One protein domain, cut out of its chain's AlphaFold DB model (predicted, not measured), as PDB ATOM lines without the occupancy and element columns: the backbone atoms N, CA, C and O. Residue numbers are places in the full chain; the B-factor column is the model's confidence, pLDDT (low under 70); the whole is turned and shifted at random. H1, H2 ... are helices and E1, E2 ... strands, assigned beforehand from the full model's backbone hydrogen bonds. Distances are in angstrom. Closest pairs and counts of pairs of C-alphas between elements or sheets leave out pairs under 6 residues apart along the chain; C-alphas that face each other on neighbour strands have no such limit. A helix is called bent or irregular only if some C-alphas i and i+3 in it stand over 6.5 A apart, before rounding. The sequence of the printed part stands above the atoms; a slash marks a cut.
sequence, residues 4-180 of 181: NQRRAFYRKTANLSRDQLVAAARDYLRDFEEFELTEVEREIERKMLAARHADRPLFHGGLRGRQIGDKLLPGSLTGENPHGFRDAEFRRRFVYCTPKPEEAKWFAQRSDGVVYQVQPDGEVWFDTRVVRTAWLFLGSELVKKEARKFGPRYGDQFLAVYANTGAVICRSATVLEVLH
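AT A GLANCE: This is residues 4 to 180 of the 181 residues of an uncharacterized protein of Roseivivax sp. THAF30 (UniProt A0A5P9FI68). Two lobes lie end to end: six helices, H1, H2, H3, H6, H7 and H8, gathered round H6, and a small sandwich of two three-stranded sheets, face to face with their strands crossed, with H5 packed on one sheet. The 177 printed residues hold eight named helices and six named strands, in the order H1 H2 H3 E1 H4 E2 H5 E3 E4 H6 H7 H8 E5 E6. Both sheets, E1 E3 E6 and E2 E5 E4, are antiparallel, and the class is mixed, helices and strands. The whole is compact, with a radius of gyration of the C-alphas of 17.0 A, and only just elongated, spanning 50 by 33 by 29 A.

IN THESE COORDINATES: H1, residues 4 to 13, begins at C-alpha 4 (-60.967, -3.048, 192.240). H2, residues 18 to 32, is 21.5 A long and only just irregular, with C-alphas 28 and 31 6.7 A apart. H3, residues 39 to 51, measures 18.4 A. E1 is residues 58 to 62, H4 75 to 78, E2 95 to 97 and H5 101 to 109. E3, residues 114 to 120, measures 17.6 A; E4 is 124 to 126. H6, residues 128 to 139, measures 16.7 A. H7 is 141 to 150, H8 154 to 163 and E5 168 to 170. E6, residues 173 to 179, measures 15.7 A and ends at C-alpha 179 (-31.093, -32.672, 205.566).

HOW THE PARTS SIT: H1 and H2 form a helical hairpin, their closest C-alphas, Thr 13 and Leu 21, 6.6 A apart. H6 touches H2 at a steep tilt of 52 degrees, closest at C-alphas Thr 133 and Ala 25, 6.1 A. H3 touches H8 about perpendicular, at 76 degrees, closest at C-alphas Met 48 and Ala 163, 4.9 A. H7 touches H8, closest at C-alphas Ala 147 and Tyr 154, 5.3 A. H3 and H6 only graze the sheet E2 E5 E4. There N 97 and O 168 are 2.9 A apart, and N 125 and O 169 2.9 A. In the strongly twisted sheet E1 E3 E6, N 116 and O 60 are 2.8 A apart, and N 179 and O 115 2.8 A. The strands of the two sheets stand at 68 degrees. H5 runs along E1, at 4 degrees on the local plane and a height over the sheet of 6.6 A. H4 touches no helix. Every O i to N i+4 pair is within hydrogen-bond range in H1, H3, H5, H6, H7 and H8, and 9 of 11 in H2; H4 is too short for one.

THE WHOLE: The C-alphas farthest apart, Gly 65 and Arg 148, are 51.0 A apart. The printed part has no cut. The links E1 to H4 and H4 to E2 are long. Mean pLDDT of the printed part is 90.9; residues 81 to 86 are under 70.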
ATOM      1  N   ASN A   4     -60.111  -3.327 191.083       90.56
ATOM      2  CA  ASN A   4     -60.967  -3.048 192.240       90.56
ATOM      3  C   ASN A   4     -60.493  -3.799 193.488       90.56
ATOM      4  O   ASN A   4     -60.406  -3.196 194.557       90.56
ATOM      5  N   GLN A   5     -60.089  -5.063 193.334       90.69
ATOM      6  CA  GLN A   5     -59.480  -5.870 194.396       90.69
ATOM      7  C   GLN A   5     -58.217  -5.186 194.945       90.69
ATOM      8  O   GLN A   5     -58.120  -4.906 196.137       90.69
ATOM      9  N   ARG A   6     -57.298  -4.763 194.069       91.50
ATOM     10  CA  ARG A   6     -56.084  -4.043 194.501       91.50
ATOM     11  C   ARG A   6     -56.391  -2.733 195.233       91.50
ATOM     12  O   ARG A   6     -55.794  -2.453 196.265       91.50
ATOM     13  N   ARG A   7     -57.352  -1.936 194.748       91.69
ATOM     14  CA  ARG A   7     -57.776  -0.705 195.448       91.69
ATOM     15  C   ARG A   7     -58.389  -1.002 196.816       91.69
ATOM     16  O   ARG A   7     -58.206  -0.215 197.738       91.69
ATOM     17  N   ALA A   8     -59.129  -2.100 196.961       91.75
ATOM     18  CA  ALA A   8     -59.653  -2.525 198.256       91.75
ATOM     19  C   ALA A   8     -58.520  -2.905 199.219       91.75
ATOM     20  O   ALA A   8     -58.538  -2.441 200.356       91.75
ATOM     21  N   PHE A   9     -57.517  -3.653 198.748       93.38
ATOM     22  CA  PHE A   9     -56.319  -3.967 199.526       93.38
ATOM     23  C   PHE A   9     -55.608  -2.696 200.010       93.38
ATOM     24  O   PHE A   9     -55.488  -2.496 201.214       93.38
ATOM     25  N   TYR A  10     -55.239  -1.779 199.105       93.06
ATOM     26  CA  TYR A  10     -54.500  -0.565 199.485       93.06
ATOM     27  C   TYR A  10     -55.262   0.352 200.441       93.06
ATOM     28  O   TYR A  10     -54.649   0.990 201.290       93.06
ATOM     29  N   ARG A  11     -56.598   0.411 200.346       91.12
ATOM     30  CA  ARG A  11     -57.409   1.163 201.316       91.12
ATOM     31  C   ARG A  11     -57.314   0.575 202.724       91.12
ATOM     32  O   ARG A  11     -57.271   1.335 203.680       91.12
ATOM     33  N   LYS A  12     -57.269  -0.754 202.850       89.00
ATOM     34  CA  LYS A  12     -57.161  -1.446 204.144       89.00
ATOM     35  C   LYS A  12     -55.747  -1.402 204.728       89.00
ATOM     36  O   LYS A  12     -55.598  -1.529 205.935       89.00
ATOM     37  N   THR A  13     -54.723  -1.230 203.891       90.06
ATOM     38  CA  THR A  13     -53.315  -1.348 204.301       90.06
ATOM     39  C   THR A  13     -52.527  -0.038 204.272       90.06
ATOM     40  O   THR A  13     -51.315  -0.053 204.465       90.06
ATOM     41  N   ALA A  14     -53.195   1.103 204.076       86.44
ATOM     42  CA  ALA A  14     -52.552   2.405 203.864       86.44
ATOM     43  C   ALA A  14     -51.584   2.845 204.984       86.44
ATOM     44  O   ALA A  14     -50.623   3.556 204.699       86.44
ATOM     45  N   ASN A  15     -51.821   2.408 206.225       86.62
ATOM     46  CA  ASN A  15     -51.047   2.805 207.410       86.62
ATOM     47  C   ASN A  15     -50.194   1.669 207.995       86.62
ATOM     48  O   ASN A  15     -49.677   1.803 209.101       86.62
ATOM     49  N   LEU A  16     -50.080   0.536 207.298       87.50
ATOM     50  CA  LEU A  16     -49.307  -0.601 207.789       87.50
ATOM     51  C   LEU A  16     -47.807  -0.393 207.564       87.50
ATOM     52  O   LEU A  16     -47.382   0.151 206.541       87.50
ATOM     53  N   SER A  17     -47.001  -0.886 208.504       85.94
ATOM     54  CA  SER A  17     -45.562  -1.052 208.301       85.94
ATOM     55  C   SER A  17     -45.282  -2.072 207.190       85.94
ATOM     56  O   SER A  17     -46.163  -2.826 206.767       85.94
ATOM     57  N   ARG A  18     -44.029  -2.135 206.722       80.31
ATOM     58  CA  ARG A  18     -43.614  -3.113 205.704       80.31
ATOM     59  C   ARG A  18     -43.923  -4.551 206.129       80.31
ATOM     60  O   ARG A  18     -44.476  -5.305 205.333       80.31
ATOM     61  N   ASP A  19     -43.609  -4.910 207.369       80.31
ATOM     62  CA  ASP A  19     -43.800  -6.274 207.872       80.31
ATOM     63  C   ASP A  19     -45.288  -6.611 208.029       80.31
ATOM     64  O   ASP A  19     -45.740  -7.685 207.630       80.31
ATOM     65  N   GLN A  20     -46.084  -5.649 208.505       88.31
ATOM     66  CA  GLN A  20     -47.539  -5.784 208.583       88.31
ATOM     67  C   GLN A  20     -48.178  -5.928 207.195       88.31
ATOM     68  O   GLN A  20     -49.135  -6.684 207.028       88.31
ATOM     69  N   LEU A  21     -47.637  -5.246 206.180       87.12
ATOM     70  CA  LEU A  21     -48.115  -5.349 204.804       87.12
ATOM     71  C   LEU A  21     -47.905  -6.756 204.228       87.12
ATOM     72  O   LEU A  21     -48.758  -7.222 203.474       87.12
ATOM     73  N   VAL A  22     -46.813  -7.447 204.586       85.06
ATOM     74  CA  VAL A  22     -46.552  -8.826 204.124       85.06
ATOM     75  C   VAL A  22     -47.610  -9.773 204.679       85.06
ATOM     76  O   VAL A  22     -48.200 -10.542 203.918       85.06
ATOM     77  N   ALA A  23     -47.880  -9.700 205.985       86.31
ATOM     78  CA  ALA A  23     -48.913 -10.511 206.621       86.31
ATOM     79  C   ALA A  23     -50.299 -10.219 206.022       86.31
ATOM     80  O   ALA A  23     -50.977 -11.132 205.556       86.31
ATOM     81  N   ALA A  24     -50.665  -8.937 205.906       90.75
ATOM     82  CA  ALA A  24     -51.943  -8.530 205.329       90.75
ATOM     83  C   ALA A  24     -52.102  -8.959 203.860       90.75
ATOM     84  O   ALA A  24     -53.199  -9.327 203.443       90.75
ATOM     85  N   ALA A  25     -51.030  -8.914 203.060       91.69
ATOM     86  CA  ALA A  25     -51.054  -9.397 201.682       91.69
ATOM     87  C   ALA A  25     -51.305 -10.905 201.627       91.69
ATOM     88  O   ALA A  25     -52.151 -11.339 200.851       91.69
ATOM     89  N   ARG A  26     -50.625 -11.696 202.465       86.56
ATOM     90  CA  ARG A  26     -50.832 -13.151 202.531       86.56
ATOM     91  C   ARG A  26     -52.281 -13.500 202.857       86.56
ATOM     92  O   ARG A  26     -52.876 -14.296 202.137       86.56
ATOM     93  N   ASP A  27     -52.858 -12.854 203.868       89.62
ATOM     94  CA  ASP A  27     -54.248 -13.096 204.264       89.62
ATOM     95  C   ASP A  27     -55.231 -12.678 203.169       89.62
ATOM     96  O   ASP A  27     -56.150 -13.423 202.835       89.62
ATOM     97  N   TYR A  28     -55.010 -11.509 202.564       92.56
ATOM     98  CA  TYR A  28     -55.862 -10.999 201.492       92.56
ATOM     99  C   TYR A  28     -55.831 -11.885 200.244       92.56
ATOM    100  O   TYR A  28     -56.837 -12.020 199.555       92.56
ATOM    101  N   LEU A  29     -54.675 -12.469 199.927       93.00
ATOM    102  CA  LEU A  29     -54.488 -13.269 198.721       93.00
ATOM    103  C   LEU A  29     -55.102 -14.662 198.808       93.00
ATOM    104  O   LEU A  29     -55.340 -15.244 197.750       93.00
ATOM    105  N   ARG A  30     -55.392 -15.156 200.019       88.81
ATOM    106  CA  ARG A  30     -55.929 -16.501 200.254       88.81
ATOM    107  C   ARG A  30     -57.179 -16.797 199.430       88.81
ATOM    108  O   ARG A  30     -57.298 -17.875 198.859       88.81
ATOM    109  N   ASP A  31     -58.054 -15.807 199.302       88.06
ATOM    110  CA  ASP A  31     -59.332 -15.934 198.594       88.06
ATOM    111  C   ASP A  31     -59.183 -15.868 197.063       88.06
ATOM    112  O   ASP A  31     -60.166 -15.968 196.334       88.06
ATOM    113  N   PHE A  32     -57.965 -15.659 196.554       88.56
ATOM    114  CA  PHE A  32     -57.713 -15.493 195.125       88.56
ATOM    115  C   PHE A  32     -56.757 -16.533 194.546       88.56
ATOM    116  O   PHE A  32     -56.598 -16.583 193.329       88.56
ATOM    117  N   GLU A  33     -56.092 -17.337 195.376       88.56
ATOM    118  CA  GLU A  33     -54.982 -18.216 194.979       88.56
ATOM    119  C   GLU A  33     -55.311 -19.202 193.860       88.56
ATOM    120  O   GLU A  33     -54.432 -19.486 193.046       88.56
ATOM    121  N   GLU A  34     -56.554 -19.685 193.816       89.56
ATOM    122  CA  GLU A  34     -57.026 -20.662 192.831       89.56
ATOM    123  C   GLU A  34     -57.166 -20.083 191.422       89.56
ATOM    124  O   GLU A  34     -57.072 -20.815 190.438       89.56
ATOM    125  N   PHE A  35     -57.372 -18.766 191.310       90.81
ATOM    126  CA  PHE A  35     -57.517 -18.123 190.014       90.81
ATOM    127  C   PHE A  35     -56.181 -18.106 189.286       90.81
ATOM    128  O   PHE A  35     -55.130 -17.873 189.891       90.81
ATOM    129  N   GLU A  36     -56.227 -18.244 187.967       91.81
ATOM    130  CA  GLU A  36     -55.041 -18.103 187.135       91.81
ATOM    131  C   GLU A  36     -54.413 -16.704 187.245       91.81
ATOM    132  O   GLU A  36     -55.047 -15.710 187.633       91.81
ATOM    133  N   LEU A  37     -53.130 -16.626 186.895       94.44
ATOM    134  CA  LEU A  37     -52.449 -15.351 186.742       94.44
ATOM    135  C   LEU A  37     -53.005 -14.610 185.519       94.44
ATOM    136  O   LEU A  37     -53.043 -15.132 184.404       94.44
ATOM    137  N   THR A  38     -53.400 -13.362 185.743       95.38
ATOM    138  CA  THR A  38     -53.670 -12.368 184.696       95.38
ATOM    139  C   THR A  38     -52.401 -12.065 183.895       95.38
ATOM    140  O   THR A  38     -51.298 -12.291 184.387       95.38
ATOM    141  N   GLU A  39     -52.519 -11.481 182.699       95.88
ATOM    142  CA  GLU A  39     -51.342 -11.201 181.855       95.88
ATOM    143  C   GLU A  39     -50.301 -10.301 182.541       95.88
ATOM    144  O   GLU A  39     -49.102 -10.549 182.453       95.88
ATOM    145  N   VAL A  40     -50.749  -9.307 183.315       94.38
ATOM    146  CA  VAL A  40     -49.842  -8.451 184.101       94.38
ATOM    147  C   VAL A  40     -49.102  -9.255 185.176       94.38
ATOM    148  O   VAL A  40     -47.918  -9.032 185.411       94.38
ATOM    149  N   GLU A  41     -49.782 -10.196 185.839       95.94
ATOM    150  CA  GLU A  41     -49.145 -11.081 186.821       95.94
ATOM    151  C   GLU A  41     -48.168 -12.054 186.135       95.94
ATOM    152  O   GLU A  41     -47.084 -12.283 186.664       95.94
ATOM    153  N   ARG A  42     -48.492 -12.558 184.935       97.25
ATOM    154  CA  ARG A  42     -47.582 -13.391 184.126       97.25
ATOM    155  C   ARG A  42     -46.336 -12.625 183.691       97.25
ATOM    156  O   ARG A  42     -45.243 -13.179 183.709       97.25
ATOM    157  N   GLU A  43     -46.455 -11.346 183.340       96.62
ATOM    158  CA  GLU A  43     -45.287 -10.511 183.030       96.62
ATOM    159  C   GLU A  43     -44.362 -10.352 184.245       96.62
ATOM    160  O   GLU A  43     -43.140 -10.444 184.116       96.62
ATOM    161  N   ILE A  44     -44.940 -10.153 185.434       96.06
ATOM    162  CA  ILE A  44     -44.183 -10.094 186.688       96.06
ATOM    163  C   ILE A  44     -43.482 -11.426 186.947       96.06
ATOM    164  O   ILE A  44     -42.286 -11.428 187.229       96.06
ATOM    165  N   GLU A  45     -44.189 -12.547 186.804       97.50
ATOM    166  CA  GLU A  45     -43.603 -13.877 186.956       97.50
ATOM    167  C   GLU A  45     -42.434 -14.095 185.988       97.50
ATOM    168  O   GLU A  45     -41.365 -14.513 186.422       97.50
ATOM    169  N   ARG A  46     -42.576 -13.727 184.706       97.19
ATOM    170  CA  ARG A  46     -41.486 -13.814 183.718       97.19
ATOM    171  C   ARG A  46     -40.257 -13.006 184.143       97.19
ATOM    172  O   ARG A  46     -39.141 -13.510 184.053       97.19
ATOM    173  N   LYS A  47     -40.444 -11.780 184.648       96.38
ATOM    174  CA  LYS A  47     -39.339 -10.953 185.174       96.38
ATOM    175  C   LYS A  47     -38.683 -11.590 186.394       96.38
ATOM    176  O   LYS A  47     -37.461 -11.576 186.507       96.38
ATOM    177  N   MET A  48     -39.478 -12.169 187.288       96.94
ATOM    178  CA  MET A  48     -38.961 -12.879 188.453       96.94
ATOM    179  C   MET A  48     -38.178 -14.131 188.047       96.94
ATOM    180  O   MET A  48     -37.088 -14.348 188.562       96.94
ATOM    181  N   LEU A  49     -38.684 -14.924 187.098       95.88
ATOM    182  CA  LEU A  49     -37.996 -16.113 186.587       95.88
ATOM    183  C   LEU A  49     -36.663 -15.736 185.933       95.88
ATOM    184  O   LEU A  49     -35.658 -16.378 186.211       95.88
ATOM    185  N   ALA A  50     -36.634 -14.656 185.147       95.06
ATOM    186  CA  ALA A  50     -35.408 -14.146 184.533       95.06
ATOM    187  C   ALA A  50     -34.377 -13.631 185.556       95.06
ATOM    188  O   ALA A  50     -33.177 -13.688 185.301       95.06
ATOM    189  N   ALA A  51     -34.829 -13.126 186.707       94.69
ATOM    190  CA  ALA A  51     -33.964 -12.607 187.767       94.69
ATOM    191  C   ALA A  51     -33.570 -13.659 188.824       94.69
ATOM    192  O   ALA A  51     -32.747 -13.377 189.702       94.69
ATOM    193  N   ARG A  52     -34.172 -14.853 188.787       93.69
ATOM    194  CA  ARG A  52     -33.874 -15.943 189.718       93.69
ATOM    195  C   ARG A  52     -32.503 -16.545 189.397       93.69
ATOM    196  O   ARG A  52     -32.214 -16.878 188.252       93.69
ATOM    197  N   HIS A  53     -31.696 -16.776 190.427       92.31
ATOM    198  CA  HIS A  53     -30.468 -17.563 190.329       92.31
ATOM    199  C   HIS A  53     -30.825 -19.043 190.145       92.31
ATOM    200  O   HIS A  53     -31.251 -19.715 191.088       92.31
ATOM    201  N   ALA A  54     -30.747 -19.529 188.904       85.94
ATOM    202  CA  ALA A  54     -31.167 -20.882 188.541       85.94
ATOM    203  C   ALA A  54     -30.320 -21.979 189.208       85.94
ATOM    204  O   ALA A  54     -30.832 -23.065 189.462       85.94
ATOM    205  N   ASP A  55     -29.062 -21.665 189.514       89.06
ATOM    206  CA  ASP A  55     -28.065 -22.495 190.193       89.06
ATOM    207  C   ASP A  55     -28.249 -22.562 191.714       89.06
ATOM    208  O   ASP A  55     -27.665 -23.419 192.378       89.06
ATOM    209  N   ARG A  56     -29.075 -21.681 192.289       92.75
ATOM    210  CA  ARG A  56     -29.321 -21.684 193.728       92.75
ATOM    211  C   ARG A  56     -30.073 -22.960 194.135       92.75
ATOM    212  O   ARG A  56     -31.145 -23.219 193.573       92.75
ATOM    213  N   PRO A  57     -29.584 -23.700 195.152       96.25
ATOM    214  CA  PRO A  57     -30.265 -24.881 195.659       96.25
ATOM    215  C   PRO A  57     -31.710 -24.587 196.055       96.25
ATOM    216  O   PRO A  57     -32.026 -23.522 196.597       96.25
ATOM    217  N   LEU A  58     -32.582 -25.553 195.787       98.00
ATOM    218  CA  LEU A  58     -33.971 -25.530 196.209       98.00
ATOM    219  C   LEU A  58     -34.204 -26.593 197.274       98.00
ATOM    220  O   LEU A  58     -33.628 -27.679 197.232       98.00
ATOM    221  N   PHE A  59     -35.085 -26.271 198.211       98.19
ATOM    222  CA  PHE A  59     -35.389 -27.098 199.364       98.19
ATOM    223  C   PHE A  59     -36.884 -27.389 199.448       98.19
ATOM    224  O   PHE A  59     -37.715 -26.527 199.157       98.19
ATOM    225  N   HIS A  60     -37.222 -28.596 199.882       96.62
ATOM    226  CA  HIS A  60     -38.583 -29.049 200.133       96.62
ATOM    227  C   HIS A  60     -38.689 -29.575 201.566       96.62
ATOM    228  O   HIS A  60     -37.876 -30.393 201.983       96.62
ATOM    229  N   GLY A  61     -39.681 -29.113 202.326       94.88
ATOM    230  CA  GLY A  61     -40.014 -29.688 203.630       94.88
ATOM    231  C   GLY A  61     -41.143 -30.697 203.475       94.88
ATOM    232  O   GLY A  61     -42.228 -30.311 203.047       94.88
ATOM    233  N   GLY A  62     -40.908 -31.960 203.825       91.06
ATOM    234  CA  GLY A  62     -41.883 -33.034 203.622       91.06
ATOM    235  C   GLY A  62     -41.730 -34.175 204.623       91.06
ATOM    236  O   GLY A  62     -40.876 -34.123 205.506       91.06
ATOM    237  N   LEU A  63     -42.560 -35.215 204.498       90.00
ATOM    238  CA  LEU A  63     -42.477 -36.402 205.362       90.00
ATOM    239  C   LEU A  63     -41.122 -37.088 205.256       90.00
ATOM    240  O   LEU A  63     -40.463 -37.023 204.221       90.00
ATOM    241  N   ARG A  64     -40.752 -37.801 206.320       91.56
ATOM    242  CA  ARG A  64     -39.588 -38.694 206.373       91.56
ATOM    243  C   ARG A  64     -39.731 -39.878 205.413       91.56
ATOM    244  O   ARG A  64     -40.819 -40.186 204.936       91.56
ATOM    245  N   GLY A  65     -38.618 -40.575 205.192       91.62
ATOM    246  CA  GLY A  65     -38.588 -41.864 204.495       91.62
ATOM    247  C   GLY A  65     -38.205 -41.795 203.020       91.62
ATOM    248  O   GLY A  65     -38.064 -42.847 202.405       91.62
ATOM    249  N   ARG A  66     -37.993 -40.595 202.462       94.25
ATOM    250  CA  ARG A  66     -37.415 -40.452 201.120       94.25
ATOM    251  C   ARG A  66     -35.898 -40.583 201.163       94.25
ATOM    252  O   ARG A  66     -35.261 -40.193 202.144       94.25
ATOM    253  N   GLN A  67     -35.338 -41.104 200.084       96.81
ATOM    254  CA  GLN A  67     -33.907 -41.296 199.878       96.81
ATOM    255  C   GLN A  67     -33.400 -40.440 198.713       96.81
ATOM    256  O   GLN A  67     -34.177 -39.909 197.920       96.81
ATOM    257  N   ILE A  68     -32.079 -40.293 198.606       98.06
ATOM    258  CA  ILE A  68     -31.449 -39.634 197.456       98.06
ATOM    259  C   ILE A  68     -31.849 -40.372 196.172       98.06
ATOM    260  O   ILE A  68     -31.785 -41.596 196.108       98.06
ATOM    261  N   GLY A  69     -32.253 -39.616 195.152       98.06
ATOM    262  CA  GLY A  69     -32.759 -40.136 193.884       98.06
ATOM    263  C   GLY A  69     -34.276 -40.339 193.842       98.06
ATOM    264  O   GLY A  69     -34.829 -40.449 192.746       98.06
ATOM    265  N   ASP A  70     -34.968 -40.322 194.987       97.81
ATOM    266  CA  ASP A  70     -36.425 -40.455 195.009       97.81
ATOM    267  C   ASP A  70     -37.112 -39.301 194.282       97.81
ATOM    268  O   ASP A  70     -36.696 -38.138 194.339       97.81
ATOM    269  N   LYS A  71     -38.242 -39.627 193.650       96.88
ATOM    270  CA  LYS A  71     -39.146 -38.642 193.063       96.88
ATOM    271  C   LYS A  71     -40.144 -38.144 194.098       96.88
ATOM    272  O   LYS A  71     -40.925 -38.907 194.664       96.88
ATOM    273  N   LEU A  72     -40.162 -36.832 194.277       95.44
ATOM    274  CA  LEU A  72     -41.240 -36.110 194.925       95.44
ATOM    275  C   LEU A  72     -42.333 -35.842 193.898       95.44
ATOM    276  O   LEU A  72     -42.094 -35.212 192.864       95.44
ATOM    277  N   LEU A  73     -43.533 -36.322 194.207       94.31
ATOM    278  CA  LEU A  73     -44.725 -36.146 193.391       94.31
ATOM    279  C   LEU A  73     -45.763 -35.305 194.148       94.31
ATOM    280  O   LEU A  73     -45.786 -35.324 195.380       94.31
ATOM    281  N   PRO A  74     -46.643 -34.584 193.438       92.00
ATOM    282  CA  PRO A  74     -47.713 -33.825 194.060       92.00
ATOM    283  C   PRO A  74     -48.719 -34.723 194.786       92.00
ATOM    284  O   PRO A  74     -49.019 -35.833 194.339       92.00
ATOM    285  N   GLY A  75     -49.328 -34.194 195.851       87.56
ATOM    286  CA  GLY A  75     -50.342 -34.902 196.641       87.56
ATOM    287  C   GLY A  75     -51.601 -35.305 195.861       87.56
ATOM    288  O   GLY A  75     -52.337 -36.190 196.294       87.56
ATOM    289  N   SER A  76     -51.866 -34.682 194.707       88.69
ATOM    290  CA  SER A  76     -52.949 -35.082 193.799       88.69
ATOM    291  C   SER A  76     -52.655 -36.389 193.057       88.69
ATOM    292  O   SER A  76     -53.581 -37.014 192.559       88.69
ATOM    293  N   LEU A  77     -51.379 -36.784 192.942       89.25
ATOM    294  CA  LEU A  77     -50.966 -38.043 192.313       89.25
ATOM    295  C   LEU A  77     -50.752 -39.153 193.342       89.25
ATOM    296  O   LEU A  77     -51.070 -40.303 193.066       89.25
ATOM    297  N   THR A  78     -50.219 -38.823 194.519       83.88
ATOM    298  CA  THR A  78     -49.953 -39.822 195.567       83.88
ATOM    299  C   THR A  78     -51.180 -40.137 196.420       83.88
ATOM    300  O   THR A  78     -51.190 -41.144 197.118       83.88
ATOM    301  N   GLY A  79     -52.201 -39.273 196.413       78.75
ATOM    302  CA  GLY A  79     -53.349 -39.363 197.322       78.75
ATOM    303  C   GLY A  79     -53.034 -38.929 198.759       78.75
ATOM    304  O   GLY A  79     -53.952 -38.689 199.541       78.75
ATOM    305  N   GLU A  80     -51.757 -38.751 199.095       72.44
ATOM    306  CA  GLU A  80     -51.297 -38.331 200.413       72.44
ATOM    307  C   GLU A  80     -51.312 -36.800 200.521       72.44
ATOM    308  O   GLU A  80     -50.774 -36.095 199.663       72.44
ATOM    309  N   ASN A  81     -51.897 -36.269 201.602       68.75
ATOM    310  CA  ASN A  81     -51.532 -34.940 202.081       68.75
ATOM    311  C   ASN A  81     -50.605 -35.096 203.296       68.75
ATOM    312  O   ASN A  81     -51.104 -35.266 204.413       68.75
ATOM    313  N   PRO A  82     -49.277 -35.024 203.096       61.03
ATOM    314  CA  PRO A  82     -48.300 -35.248 204.156       61.03
ATOM    315  C   PRO A  82     -48.453 -34.313 205.355       61.03
ATOM    316  O   PRO A  82     -48.010 -34.628 206.454       61.03
ATOM    317  N   HIS A  83     -49.081 -33.158 205.163       61.62
ATOM    318  CA  HIS A  83     -49.203 -32.168 206.213       61.62
ATOM    319  C   HIS A  83     -50.524 -32.242 206.992       61.62
ATOM    320  O   HIS A  83     -50.762 -31.405 207.860       61.62
ATOM    321  N   GLY A  84     -51.422 -33.179 206.659       58.81
ATOM    322  CA  GLY A  84     -52.754 -33.266 207.276       58.81
ATOM    323  C   GLY A  84     -53.612 -32.004 207.092       58.81
ATOM    324  O   GLY A  84     -54.693 -31.890 207.673       58.81
ATOM    325  N   PHE A  85     -53.148 -31.037 206.296       59.03
ATOM    326  CA  PHE A  85     -53.856 -29.797 206.044       59.03
ATOM    327  C   PHE A  85     -55.021 -30.054 205.093       59.03
ATOM    328  O   PHE A  85     -54.958 -30.868 204.171       59.03
ATOM    329  N   ARG A  86     -56.087 -29.272 205.250       64.88
ATOM    330  CA  ARG A  86     -57.059 -29.065 204.173       64.88
ATOM    331  C   ARG A  86     -56.465 -28.093 203.154       64.88
ATOM    332  O   ARG A  86     -57.016 -27.015 202.940       64.88
ATOM    333  N   ASP A  87     -55.299 -28.429 202.597       73.25
ATOM    334  CA  ASP A  87     -54.774 -27.670 201.470       73.25
ATOM    335  C   ASP A  87     -55.814 -27.709 200.361       73.25
ATOM    336  O   ASP A  87     -56.380 -28.761 200.052       73.25
ATOM    337  N   ALA A  88     -56.084 -26.544 199.782       82.81
ATOM    338  CA  ALA A  88     -56.995 -26.454 198.662       82.81
ATOM    339  C   ALA A  88     -56.503 -27.355 197.520       82.81
ATOM    340  O   ALA A  88     -55.304 -27.416 197.234       82.81
ATOM    341  N   GLU A  89     -57.435 -28.029 196.846       85.38
ATOM    342  CA  GLU A  89     -57.129 -29.081 195.869       85.38
ATOM    343  C   GLU A  89     -56.165 -28.609 194.767       85.38
ATOM    344  O   GLU A  89     -55.259 -29.334 194.363       85.38
ATOM    345  N   PHE A  90     -56.272 -27.345 194.339       88.19
ATOM    346  CA  PHE A  90     -55.390 -26.783 193.315       88.19
ATOM    347  C   PHE A  90     -53.906 -26.747 193.731       88.19
ATOM    348  O   PHE A  90     -53.040 -26.848 192.855       88.19
ATOM    349  N   ARG A  91     -53.603 -26.627 195.036       88.38
ATOM    350  CA  ARG A  91     -52.230 -26.638 195.573       88.38
ATOM    351  C   ARG A  91     -51.632 -28.038 195.527       88.38
ATOM    352  O   ARG A  91     -50.451 -28.190 195.246       88.38
ATOM    353  N   ARG A  92     -52.455 -29.077 195.695       90.38
ATOM    354  CA  ARG A  92     -52.015 -30.483 195.685       90.38
ATOM    355  C   ARG A  92     -51.487 -30.953 194.329       90.38
ATOM    356  O   ARG A  92     -50.914 -32.032 194.260       90.38
ATOM    357  N   ARG A  93     -51.647 -30.152 193.270       92.50
ATOM    358  CA  ARG A  93     -51.182 -30.438 191.900       92.50
ATOM    359  C   ARG A  93     -49.700 -30.147 191.659       92.50
ATOM    360  O   ARG A  93     -49.227 -30.358 190.539       92.50
ATOM    361  N   PHE A  94     -48.994 -29.624 192.661       94.75
ATOM    362  CA  PHE A  94     -47.595 -29.233 192.544       94.75
ATOM    363  C   PHE A  94     -46.739 -29.719 193.713       94.75
ATOM    364  O   PHE A  94     -47.234 -29.946 194.817       94.75
ATOM    365  N   VAL A  95     -45.437 -29.821 193.458       95.31
ATOM    366  CA  VAL A  95     -44.403 -29.888 194.491       95.31
ATOM    367  C   VAL A  95     -43.928 -28.466 194.772       95.31
ATOM    368  O   VAL A  95     -43.582 -27.728 193.849       95.31
ATOM    369  N   TYR A  96     -43.921 -28.081 196.046       95.75
ATOM    370  CA  TYR A  96     -43.461 -26.769 196.495       95.75
ATOM    371  C   TYR A  96     -42.000 -26.828 196.913       95.75
ATOM    372  O   TYR A  96     -41.625 -27.666 197.732       95.75
ATOM    373  N   CYS A  97     -41.201 -25.902 196.394       96.94
ATOM    374  CA  CYS A  97     -39.793 -25.759 196.738       96.94
ATOM    375  C   CYS A  97     -39.489 -24.305 197.118       96.94
ATOM    376  O   CYS A  97     -40.160 -23.377 196.672       96.94
ATOM    377  N   THR A  98     -38.455 -24.075 197.918       97.19
ATOM    378  CA  THR A  98     -38.016 -22.730 198.313       97.19
ATOM    379  C   THR A  98     -36.493 -22.620 198.250       97.19
ATOM    380  O   THR A  98     -35.807 -23.593 198.553       97.19
ATOM    381  N   PRO A  99     -35.922 -21.461 197.874       96.25
ATOM    382  CA  PRO A  99     -34.473 -21.227 197.919       96.25
ATOM    383  C   PRO A  99     -33.930 -21.002 199.346       96.25
ATOM    384  O   PRO A  99     -32.752 -20.665 199.520       96.25
ATOM    385  N   LYS A 100     -34.799 -21.114 200.357       95.62
ATOM    386  CA  LYS A 100     -34.522 -20.853 201.767       95.62
ATOM    387  C   LYS A 100     -34.700 -22.118 202.610       95.62
ATOM    388  O   LYS A 100     -35.843 -22.532 202.840       95.62
ATOM    389  N   PRO A 101     -33.615 -22.730 203.105       95.56
ATOM    390  CA  PRO A 101     -33.716 -23.946 203.909       95.56
ATOM    391  C   PRO A 101     -34.528 -23.732 205.196       95.56
ATOM    392  O   PRO A 101     -35.230 -24.640 205.633       95.56
ATOM    393  N   GLU A 102     -34.514 -22.530 205.777       95.38
ATOM    394  CA  GLU A 102     -35.293 -22.179 206.966       95.38
ATOM    395  C   GLU A 102     -36.813 -22.213 206.731       95.38
ATOM    396  O   GLU A 102     -37.568 -22.635 207.607       95.38
ATOM    397  N   GLU A 103     -37.273 -21.832 205.535       93.44
ATOM    398  CA  GLU A 103     -38.691 -21.922 205.173       93.44
ATOM    399  C   GLU A 103     -39.095 -23.386 204.972       93.44
ATOM    400  O   GLU A 103     -40.129 -23.811 205.488       93.44
ATOM    401  N   ALA A 104     -38.258 -24.185 204.300       95.56
ATOM    402  CA  ALA A 104     -38.485 -25.624 204.160       95.56
ATOM    403  C   ALA A 104     -38.517 -26.329 205.528       95.56
ATOM    404  O   ALA A 104     -39.402 -27.148 205.778       95.56
ATOM    405  N   LYS A 105     -37.611 -25.958 206.443       95.25
ATOM    406  CA  LYS A 105     -37.572 -26.448 207.829       95.25
ATOM    407  C   LYS A 105     -38.875 -26.165 208.564       95.25
ATOM    408  O   LYS A 105     -39.420 -27.069 209.194       95.25
ATOM    409  N   TRP A 106     -39.403 -24.949 208.446       91.62
ATOM    410  CA  TRP A 106     -40.677 -24.597 209.066       91.62
ATOM    411  C   TRP A 106     -41.832 -25.478 208.570       91.62
ATOM    412  O   TRP A 106     -42.651 -25.909 209.376       91.62
ATOM    413  N   PHE A 107     -41.889 -25.806 207.274       89.00
ATOM    414  CA  PHE A 107     -42.902 -26.732 206.750       89.00
ATOM    415  C   PHE A 107     -42.691 -28.171 207.231       89.00
ATOM    416  O   PHE A 107     -43.653 -28.803 207.665       89.00
ATOM    417  N   ALA A 108     -41.450 -28.664 207.213       92.06
ATOM    418  CA  ALA A 108     -41.111 -30.004 207.686       92.06
ATOM    419  C   ALA A 108     -41.517 -30.211 209.156       92.06
ATOM    420  O   ALA A 108     -42.157 -31.204 209.488       92.06
ATOM    421  N   GLN A 109     -41.228 -29.243 210.031       90.94
ATOM    422  CA  GLN A 109     -41.564 -29.314 211.459       90.94
ATOM    423  C   GLN A 109     -43.066 -29.473 211.729       90.94
ATOM    424  O   GLN A 109     -43.451 -30.085 212.721       90.94
ATOM    425  N   ARG A 110     -43.931 -28.953 210.850       86.25
ATOM    426  CA  ARG A 110     -45.392 -29.043 211.019       86.25
ATOM    427  C   ARG A 110     -45.955 -30.429 210.713       86.25
ATOM    428  O   ARG A 110     -47.104 -30.686 211.051       86.25
ATOM    429  N   SER A 111     -45.164 -31.296 210.090       81.75
ATOM    430  CA  SER A 111     -45.547 -32.657 209.705       81.75
ATOM    431  C   SER A 111     -44.585 -33.718 210.248       81.75
ATOM    432  O   SER A 111     -44.473 -34.776 209.638       81.75
ATOM    433  N   ASP A 112     -43.836 -33.417 211.320       87.25
ATOM    434  CA  ASP A 112     -42.733 -34.262 211.832       87.25
ATOM    435  C   ASP A 112     -41.821 -34.802 210.706       87.25
ATOM    436  O   ASP A 112     -41.460 -35.977 210.609       87.25
ATOM    437  N   GLY A 113     -41.522 -33.907 209.772       91.88
ATOM    438  CA  GLY A 113     -40.826 -34.187 208.533       91.88
ATOM    439  C   GLY A 113     -39.324 -33.943 208.602       91.88
ATOM    440  O   GLY A 113     -38.733 -33.727 209.659       91.88
ATOM    441  N   VAL A 114     -38.709 -33.933 207.423       95.00
ATOM    442  CA  VAL A 114     -37.317 -33.521 207.198       95.00
ATOM    443  C   VAL A 114     -37.242 -32.550 206.024       95.00
ATOM    444  O   VAL A 114     -38.211 -32.369 205.279       95.00
ATOM    445  N   VAL A 115     -36.093 -31.897 205.875       97.31
ATOM    446  CA  VAL A 115     -35.821 -31.043 204.722       97.31
ATOM    447  C   VAL A 115     -35.060 -31.852 203.682       97.31
ATOM    448  O   VAL A 115     -34.148 -32.603 204.006       97.31
ATOM    449  N   TYR A 116     -35.420 -31.673 202.423       97.88
ATOM    450  CA  TYR A 116     -34.730 -32.247 201.280       97.88
ATOM    451  C   TYR A 116     -34.143 -31.126 200.438       97.88
ATOM    452  O   TYR A 116     -34.855 -30.166 200.137       97.88
ATOM    453  N   GLN A 117     -32.889 -31.254 200.013       98.44
ATOM    454  CA  GLN A 117     -32.426 -30.509 198.844       98.44
ATOM    455  C   GLN A 117     -32.947 -31.222 197.600       98.44
ATOM    456  O   GLN A 117     -32.852 -32.446 197.497       98.44
ATOM    457  N   VAL A 118     -33.519 -30.472 196.662       98.44
ATOM    458  CA  VAL A 118     -34.240 -31.038 195.522       98.44
ATOM    459  C   VAL A 118     -33.886 -30.346 194.215       98.44
ATOM    460  O   VAL A 118     -33.622 -29.144 194.175       98.44
ATOM    461  N   GLN A 119     -33.949 -31.112 193.133       98.06
ATOM    462  CA  GLN A 119     -33.890 -30.609 191.766       98.06
ATOM    463  C   GLN A 119     -35.271 -30.762 191.126       98.06
ATOM    464  O   GLN A 119     -35.711 -31.895 190.932       98.06
ATOM    465  N   PRO A 120     -35.974 -29.669 190.784       97.81
ATOM    466  CA  PRO A 120     -37.187 -29.753 189.982       97.81
ATOM    467  C   PRO A 120     -36.943 -30.472 188.658       97.81
ATOM    468  O   PRO A 120     -35.941 -30.211 187.983       97.81
ATOM    469  N   ASP A 121     -37.884 -31.331 188.280       97.19
ATOM    470  CA  ASP A 121     -37.892 -31.959 186.966       97.19
ATOM    471  C   ASP A 121     -38.699 -31.076 186.003       97.19
ATOM    472  O   ASP A 121     -39.919 -30.940 186.129       97.19
ATOM    473  N   GLY A 122     -38.018 -30.474 185.029       94.75
ATOM    474  CA  GLY A 122     -38.645 -29.629 184.013       94.75
ATOM    475  C   GLY A 122     -38.877 -28.187 184.465       94.75
ATOM    476  O   GLY A 122     -38.051 -27.589 185.154       94.75
ATOM    477  N   GLU A 123     -39.978 -27.603 183.994       95.38
ATOM    478  CA  GLU A 123     -40.280 -26.189 184.205       95.38
ATOM    479  C   GLU A 123     -40.655 -25.892 185.665       95.38
ATOM    480  O   GLU A 123     -41.319 -26.680 186.347       95.38
ATOM    481  N   VAL A 124     -40.224 -24.718 186.128       96.56
ATOM    482  CA  VAL A 124     -40.573 -24.162 187.433       96.56
ATOM    483  C   VAL A 124     -41.377 -22.885 187.248       96.56
ATOM    484  O   VAL A 124     -41.067 -22.061 186.390       96.56
ATOM    485  N   TRP A 125     -42.362 -22.694 188.112       97.12
ATOM    486  CA  TRP A 125     -43.164 -21.474 188.196       97.12
ATOM    487  C   TRP A 125     -43.067 -20.900 189.601       97.12
ATOM    488  O   TRP A 125     -42.642 -21.591 190.527       97.12
ATOM    489  N   PHE A 126     -43.466 -19.652 189.801       96.75
ATOM    490  CA  PHE A 126     -43.609 -19.136 191.161       96.75
ATOM    491  C   PHE A 126     -44.969 -19.543 191.735       96.75
ATOM    492  O   PHE A 126     -45.968 -19.623 191.022       96.75
ATOM    493  N   ASP A 127     -45.040 -19.780 193.050       94.94
ATOM    494  CA  ASP A 127     -46.345 -19.913 193.709       94.94
ATOM    495  C   ASP A 127     -47.176 -18.635 193.461       94.94
ATOM    496  O   ASP A 127     -46.669 -17.509 193.518       94.94
ATOM    497  N   THR A 128     -48.475 -18.783 193.180       94.25
ATOM    498  CA  THR A 128     -49.319 -17.643 192.787       94.25
ATOM    499  C   THR A 128     -49.406 -16.569 193.875       94.25
ATOM    500  O   THR A 128     -49.511 -15.383 193.549       94.25
ATOM    501  N   ARG A 129     -49.295 -16.929 195.167       92.44
ATOM    502  CA  ARG A 129     -49.217 -15.949 196.263       92.44
ATOM    503  C   ARG A 129     -47.936 -15.144 196.168       92.44
ATOM    504  O   ARG A 129     -47.966 -13.949 196.449       92.44
ATOM    505  N   VAL A 130     -46.820 -15.767 195.794       93.81
ATOM    506  CA  VAL A 130     -45.525 -15.092 195.648       93.81
ATOM    507  C   VAL A 130     -45.633 -14.016 194.567       93.81
ATOM    508  O   VAL A 130     -45.400 -12.842 194.860       93.81
ATOM    509  N   VAL A 131     -46.094 -14.375 193.366       95.56
ATOM    510  CA  VAL A 131     -46.263 -13.428 192.246       95.56
ATOM    511  C   VAL A 131     -47.210 -12.286 192.621       95.56
ATOM    512  O   VAL A 131     -46.909 -11.106 192.421       95.56
ATOM    513  N   ARG A 132     -48.359 -12.606 193.222       95.12
ATOM    514  CA  ARG A 132     -49.354 -11.592 193.593       95.12
ATOM    515  C   ARG A 132     -48.915 -10.709 194.747       95.12
ATOM    516  O   ARG A 132     -49.251  -9.528 194.757       95.12
ATOM    517  N   THR A 133     -48.140 -11.241 195.688       93.50
ATOM    518  CA  THR A 133     -47.538 -10.427 196.747       93.50
ATOM    519  C   THR A 133     -46.565  -9.433 196.127       93.50
ATOM    520  O   THR A 133     -46.688  -8.240 196.389       93.50
ATOM    521  N   ALA A 134     -45.680  -9.874 195.228       93.12
ATOM    522  CA  ALA A 134     -44.790  -8.968 194.504       93.12
ATOM    523  C   ALA A 134     -45.582  -7.874 193.766       93.12
ATOM    524  O   ALA A 134     -45.257  -6.691 193.866       93.12
ATOM    525  N   TRP A 135     -46.683  -8.244 193.104       94.00
ATOM    526  CA  TRP A 135     -47.538  -7.292 192.400       94.00
ATOM    527  C   TRP A 135     -48.212  -6.258 193.312       94.00
ATOM    528  O   TRP A 135     -48.240  -5.067 192.987       94.00
ATOM    529  N   LEU A 136     -48.751  -6.695 194.454       93.56
ATOM    530  CA  LEU A 136     -49.326  -5.801 195.459       93.56
ATOM    531  C   LEU A 136     -48.268  -4.857 196.032       93.56
ATOM    532  O   LEU A 136     -48.526  -3.672 196.224       93.56
ATOM    533  N   PHE A 137     -47.060  -5.356 196.268       91.25
ATOM    534  CA  PHE A 137     -45.980  -4.541 196.801       91.25
ATOM    535  C   PHE A 137     -45.536  -3.488 195.794       91.25
ATOM    536  O   PHE A 137     -45.501  -2.314 196.151       91.25
ATOM    537  N   LEU A 138     -45.311  -3.856 194.530       90.31
ATOM    538  CA  LEU A 138     -44.962  -2.910 193.464       90.31
ATOM    539  C   LEU A 138     -45.970  -1.761 193.323       90.31
ATOM    540  O   LEU A 138     -45.592  -0.627 193.036       90.31
ATOM    541  N   GLY A 139     -47.261  -2.037 193.530       88.94
ATOM    542  CA  GLY A 139     -48.306  -1.017 193.466       88.94
ATOM    543  C   GLY A 139     -48.563  -0.260 194.776       88.94
ATOM    544  O   GLY A 139     -49.358   0.687 194.759       88.94
ATOM    545  N   SER A 140     -47.916  -0.645 195.880       88.38
ATOM    546  CA  SER A 140     -48.061  -0.002 197.189       88.38
ATOM    547  C   SER A 140     -47.392   1.375 197.230       88.38
ATOM    548  O   SER A 140     -46.389   1.623 196.560       88.38
ATOM    549  N   GLU A 141     -47.914   2.287 198.056       86.19
ATOM    550  CA  GLU A 141     -47.284   3.602 198.247       86.19
ATOM    551  C   GLU A 141     -45.890   3.500 198.873       86.19
ATOM    552  O   GLU A 141     -45.047   4.352 198.607       86.19
ATOM    553  N   LEU A 142     -45.621   2.441 199.645       82.38
ATOM    554  CA  LEU A 142     -44.296   2.161 200.188       82.38
ATOM    555  C   LEU A 142     -43.269   2.009 199.057       82.38
ATOM    556  O   LEU A 142     -42.317   2.781 198.980       82.38
ATOM    557  N   VAL A 143     -43.492   1.074 198.128       82.81
ATOM    558  CA  VAL A 143     -42.554   0.826 197.018       82.81
ATOM    559  C   VAL A 143     -42.502   2.003 196.048       82.81
ATOM    560  O   VAL A 143     -41.426   2.334 195.560       82.81
ATOM    561  N   LYS A 144     -43.622   2.696 195.804       86.38
ATOM    562  CA  LYS A 144     -43.611   3.912 194.973       86.38
ATOM    563  C   LYS A 144     -42.754   5.023 195.572       86.38
ATOM    564  O   LYS A 144     -42.068   5.711 194.819       86.38
ATOM    565  N   LYS A 145     -42.790   5.225 196.895       86.88
ATOM    566  CA  LYS A 145     -41.928   6.204 197.576       86.88
ATOM    567  C   LYS A 145     -40.453   5.843 197.399       86.88
ATOM    568  O   LYS A 145     -39.671   6.710 197.022       86.88
ATOM    569  N   GLU A 146     -40.101   4.572 197.577       87.06
ATOM    570  CA  GLU A 146     -38.726   4.103 197.373       87.06
ATOM    571  C   GLU A 146     -38.276   4.229 195.911       87.06
ATOM    572  O   GLU A 146     -37.182   4.714 195.646       87.06
ATOM    573  N   ALA A 147     -39.137   3.910 194.941       87.38
ATOM    574  CA  ALA A 147     -38.827   4.080 193.522       87.38
ATOM    575  C   ALA A 147     -38.620   5.555 193.129       87.38
ATOM    576  O   ALA A 147     -37.772   5.857 192.293       87.38
ATOM    577  N   ARG A 148     -39.341   6.503 193.749       88.75
ATOM    578  CA  ARG A 148     -39.074   7.944 193.562       88.75
ATOM    579  C   ARG A 148     -37.720   8.358 194.140       88.75
ATOM    580  O   ARG A 148     -37.089   9.254 193.592       88.75
ATOM    581  N   LYS A 149     -37.290   7.724 195.234       90.81
ATOM    582  CA  LYS A 149     -36.031   8.024 195.930       90.81
ATOM    583  C   LYS A 149     -34.811   7.407 195.241       90.81
ATOM    584  O   LYS A 149     -33.786   8.066 195.122       90.81
ATOM    585  N   PHE A 150     -34.921   6.157 194.801       89.25
ATOM    586  CA  PHE A 150     -33.809   5.358 194.274       89.25
ATOM    587  C   PHE A 150     -33.855   5.159 192.751       89.25
ATOM    588  O   PHE A 150     -32.958   4.551 192.172       89.25
ATOM    589  N   GLY A 151     -34.877   5.705 192.090       87.62
ATOM    590  CA  GLY A 151     -35.020   5.700 190.640       87.62
ATOM    591  C   GLY A 151     -35.824   4.516 190.084       87.62
ATOM    592  O   GLY A 151     -36.218   3.595 190.807       87.62
ATOM    593  N   PRO A 152     -36.064   4.514 188.760       78.62
ATOM    594  CA  PRO A 152     -36.998   3.592 188.110       78.62
ATOM    595  C   PRO A 152     -36.572   2.117 188.187       78.62
ATOM    596  O   PRO A 152     -37.429   1.239 188.173       78.62
ATOM    597  N   ARG A 153     -35.269   1.834 188.337       87.56
ATOM    598  CA  ARG A 153     -34.726   0.466 188.456       87.56
ATOM    599  C   ARG A 153     -35.032  -0.208 189.796       87.56
ATOM    600  O   ARG A 153     -34.847  -1.415 189.918       87.56
ATOM    601  N   TYR A 154     -35.508   0.542 190.793       87.94
ATOM    602  CA  TYR A 154     -35.829  -0.011 192.107       87.94
ATOM    603  C   TYR A 154     -36.884  -1.125 192.024       87.94
ATOM    604  O   TYR A 154     -36.793  -2.114 192.744       87.94
ATOM    605  N   GLY A 155     -37.864  -1.000 191.119       86.50
ATOM    606  CA  GLY A 155     -38.881  -2.034 190.909       86.50
ATOM    607  C   GLY A 155     -38.285  -3.362 190.436       86.50
ATOM    608  O   GLY A 155     -38.632  -4.414 190.969       86.50
ATOM    609  N   ASP A 156     -37.340  -3.311 189.497       88.88
ATOM    610  CA  ASP A 156     -36.666  -4.503 188.976       88.88
ATOM    611  C   ASP A 156     -35.757  -5.135 190.037       88.88
ATOM    612  O   ASP A 156     -35.767  -6.349 190.223       88.88
ATOM    613  N   GLN A 157     -35.030  -4.314 190.803       90.75
ATOM    614  CA  GLN A 157     -34.226  -4.784 191.937       90.75
ATOM    615  C   GLN A 157     -35.096  -5.439 193.015       90.75
ATOM    616  O   GLN A 157     -34.750  -6.500 193.532       90.75
ATOM    617  N   PHE A 158     -36.249  -4.841 193.329       91.06
ATOM    618  CA  PHE A 158     -37.222  -5.419 194.250       91.06
ATOM    619  C   PHE A 158     -37.692  -6.794 193.762       91.06
ATOM    620  O   PHE A 158     -37.678  -7.749 194.538       91.06
ATOM    621  N   LEU A 159     -38.058  -6.914 192.481       92.62
ATOM    622  CA  LEU A 159     -38.459  -8.190 191.892       92.62
ATOM    623  C   LEU A 159     -37.332  -9.223 191.927       92.62
ATOM    624  O   LEU A 159     -37.603 -10.371 192.260       92.62
ATOM    625  N   ALA A 160     -36.088  -8.831 191.655       92.44
ATOM    626  CA  ALA A 160     -34.939  -9.731 191.720       92.44
ATOM    627  C   ALA A 160     -34.700 -10.266 193.143       92.44
ATOM    628  O   ALA A 160     -34.515 -11.467 193.338       92.44
ATOM    629  N   VAL A 161     -34.773  -9.405 194.163       90.50
ATOM    630  CA  VAL A 161     -34.675  -9.831 195.571       90.50
ATOM    631  C   VAL A 161     -35.820 -10.781 195.930       90.50
ATOM    632  O   VAL A 161     -35.610 -11.810 196.579       90.50
ATOM    633  N   TYR A 162     -37.036 -10.465 195.487       89.81
ATOM    634  CA  TYR A 162     -38.209 -11.284 195.773       89.81
ATOM    635  C   TYR A 162     -38.164 -12.639 195.046       89.81
ATOM    636  O   TYR A 162     -38.487 -13.668 195.633       89.81
ATOM    637  N   ALA A 163     -37.675 -12.677 193.805       93.50
ATOM    638  CA  ALA A 163     -37.495 -13.896 193.017       93.50
ATOM    639  C   ALA A 163     -36.527 -14.893 193.668       93.50
ATOM    640  O   ALA A 163     -36.724 -16.101 193.584       93.50
ATOM    641  N   ASN A 164     -35.505 -14.391 194.360       92.62
ATOM    642  CA  ASN A 164     -34.489 -15.214 195.017       92.62
ATOM    643  C   ASN A 164     -34.848 -15.611 196.456       92.62
ATOM    644  O   ASN A 164     -34.049 -16.240 197.150       92.62
ATOM    645  N   THR A 165     -36.045 -15.243 196.908       92.81
ATOM    646  CA  THR A 165     -36.572 -15.583 198.234       92.81
ATOM    647  C   THR A 165     -37.958 -16.221 198.186       92.81
ATOM    648  O   THR A 165     -38.390 -16.776 199.189       92.81
ATOM    649  N   GLY A 166     -38.650 -16.143 197.048       93.69
ATOM    650  CA  GLY A 166     -39.983 -16.689 196.853       93.69
ATOM    651  C   GLY A 166     -39.988 -18.194 196.593       93.69
ATOM    652  O   GLY A 166     -39.118 -18.724 195.906       93.69
ATOM    653  N   ALA A 167     -41.018 -18.866 197.109       95.19
ATOM    654  CA  ALA A 167     -41.279 -20.264 196.807       95.19
ATOM    655  C   ALA A 167     -41.641 -20.462 195.326       95.19
ATOM    656  O   ALA A 167     -42.402 -19.686 194.735       95.19
ATOM    657  N   VAL A 168     -41.123 -21.545 194.761       97.00
ATOM    658  CA  VAL A 168     -41.422 -22.020 193.412       97.00
ATOM    659  C   VAL A 168     -42.221 -23.315 193.479       97.00
ATOM    660  O   VAL A 168     -42.245 -24.013 194.496       97.00
ATOM    661  N   ILE A 169     -42.883 -23.631 192.378       97.06
ATOM    662  CA  ILE A 169     -43.652 -24.849 192.185       97.06
ATOM    663  C   ILE A 169     -43.190 -25.567 190.925       97.06
ATOM    664  O   ILE A 169     -42.808 -24.937 189.940       97.06
ATOM    665  N   CYS A 170     -43.256 -26.890 190.951       97.19
ATOM    666  CA  CYS A 170     -42.977 -27.749 189.806       97.19
ATOM    667  C   CYS A 170     -43.917 -28.960 189.799       97.19
ATOM    668  O   CYS A 170     -44.689 -29.185 190.739       97.19
ATOM    669  N   ARG A 171     -43.894 -29.737 188.711       96.75
ATOM    670  CA  ARG A 171     -44.712 -30.955 188.584       96.75
ATOM    671  C   ARG A 171     -44.139 -32.135 189.354       96.75
ATOM    672  O   ARG A 171     -44.912 -32.928 189.870       96.75
ATOM    673  N   SER A 172     -42.821 -32.231 189.446       97.31
ATOM    674  CA  SER A 172     -42.108 -33.193 190.281       97.31
ATOM    675  C   SER A 172     -40.712 -32.662 190.589       97.31
ATOM    676  O   SER A 172     -40.251 -31.692 189.979       97.31
ATOM    677  N   ALA A 173     -40.041 -33.279 191.553       98.12
ATOM    678  CA  ALA A 173     -38.648 -32.986 191.859       98.12
ATOM    679  C   ALA A 173     -37.909 -34.258 192.282       98.12
ATOM    680  O   ALA A 173     -38.517 -35.185 192.808       98.12
ATOM    681  N   THR A 174     -36.599 -34.283 192.088       98.44
ATOM    682  CA  THR A 174     -35.718 -35.363 192.541       98.44
ATOM    683  C   THR A 174     -35.022 -34.955 193.832       98.44
ATOM    684  O   THR A 174     -34.490 -33.846 193.912       98.44
ATOM    685  N   VAL A 175     -34.995 -35.837 194.831       98.44
ATOM    686  CA  VAL A 175     -34.222 -35.630 196.063       98.44
ATOM    687  C   VAL A 175     -32.732 -35.746 195.751       98.44
ATOM    688  O   VAL A 175     -32.273 -36.775 195.262       98.44
ATOM    689  N   LEU A 176     -31.974 -34.693 196.049       98.25
ATOM    690  CA  LEU A 176     -30.517 -34.667 195.920       98.25
ATOM    691  C   LEU A 176     -29.821 -34.974 197.248       98.25
ATOM    692  O   LEU A 176     -28.783 -35.623 197.263       98.25
ATOM    693  N   GLU A 177     -30.402 -34.509 198.354       98.06
ATOM    694  CA  GLU A 177     -29.846 -34.660 199.698       98.06
ATOM    695  C   GLU A 177     -30.973 -34.683 200.737       98.06
ATOM    696  O   GLU A 177     -32.005 -34.025 200.563       98.06
ATOM    697  N   VAL A 178     -30.764 -35.421 201.830       97.31
ATOM    698  CA  VAL A 178     -31.656 -35.449 202.994       97.31
ATOM    699  C   VAL A 178     -30.995 -34.676 204.132       97.31
ATOM    700  O   VAL A 178     -29.974 -35.097 204.666       97.31
ATOM    701  N   LEU A 179     -31.588 -33.548 204.512       95.00
ATOM    702  CA  LEU A 179     -31.093 -32.672 205.566       95.00
ATOM    703  C   LEU A 179     -31.841 -32.976 206.868       95.00
ATOM    704  O   LEU A 179     -33.047 -32.737 206.995       95.00
ATOM    705  N   HIS A 180     -31.119 -33.518 207.847       78.00
ATOM    706  CA  HIS A 180     -31.660 -33.743 209.184       78.00
ATOM    707  C   HIS A 180     -31.856 -32.400 209.902       78.00
ATOM    708  O   HIS A 180     -30.977 -31.537 209.891       78.00
TER     709      HIS A 180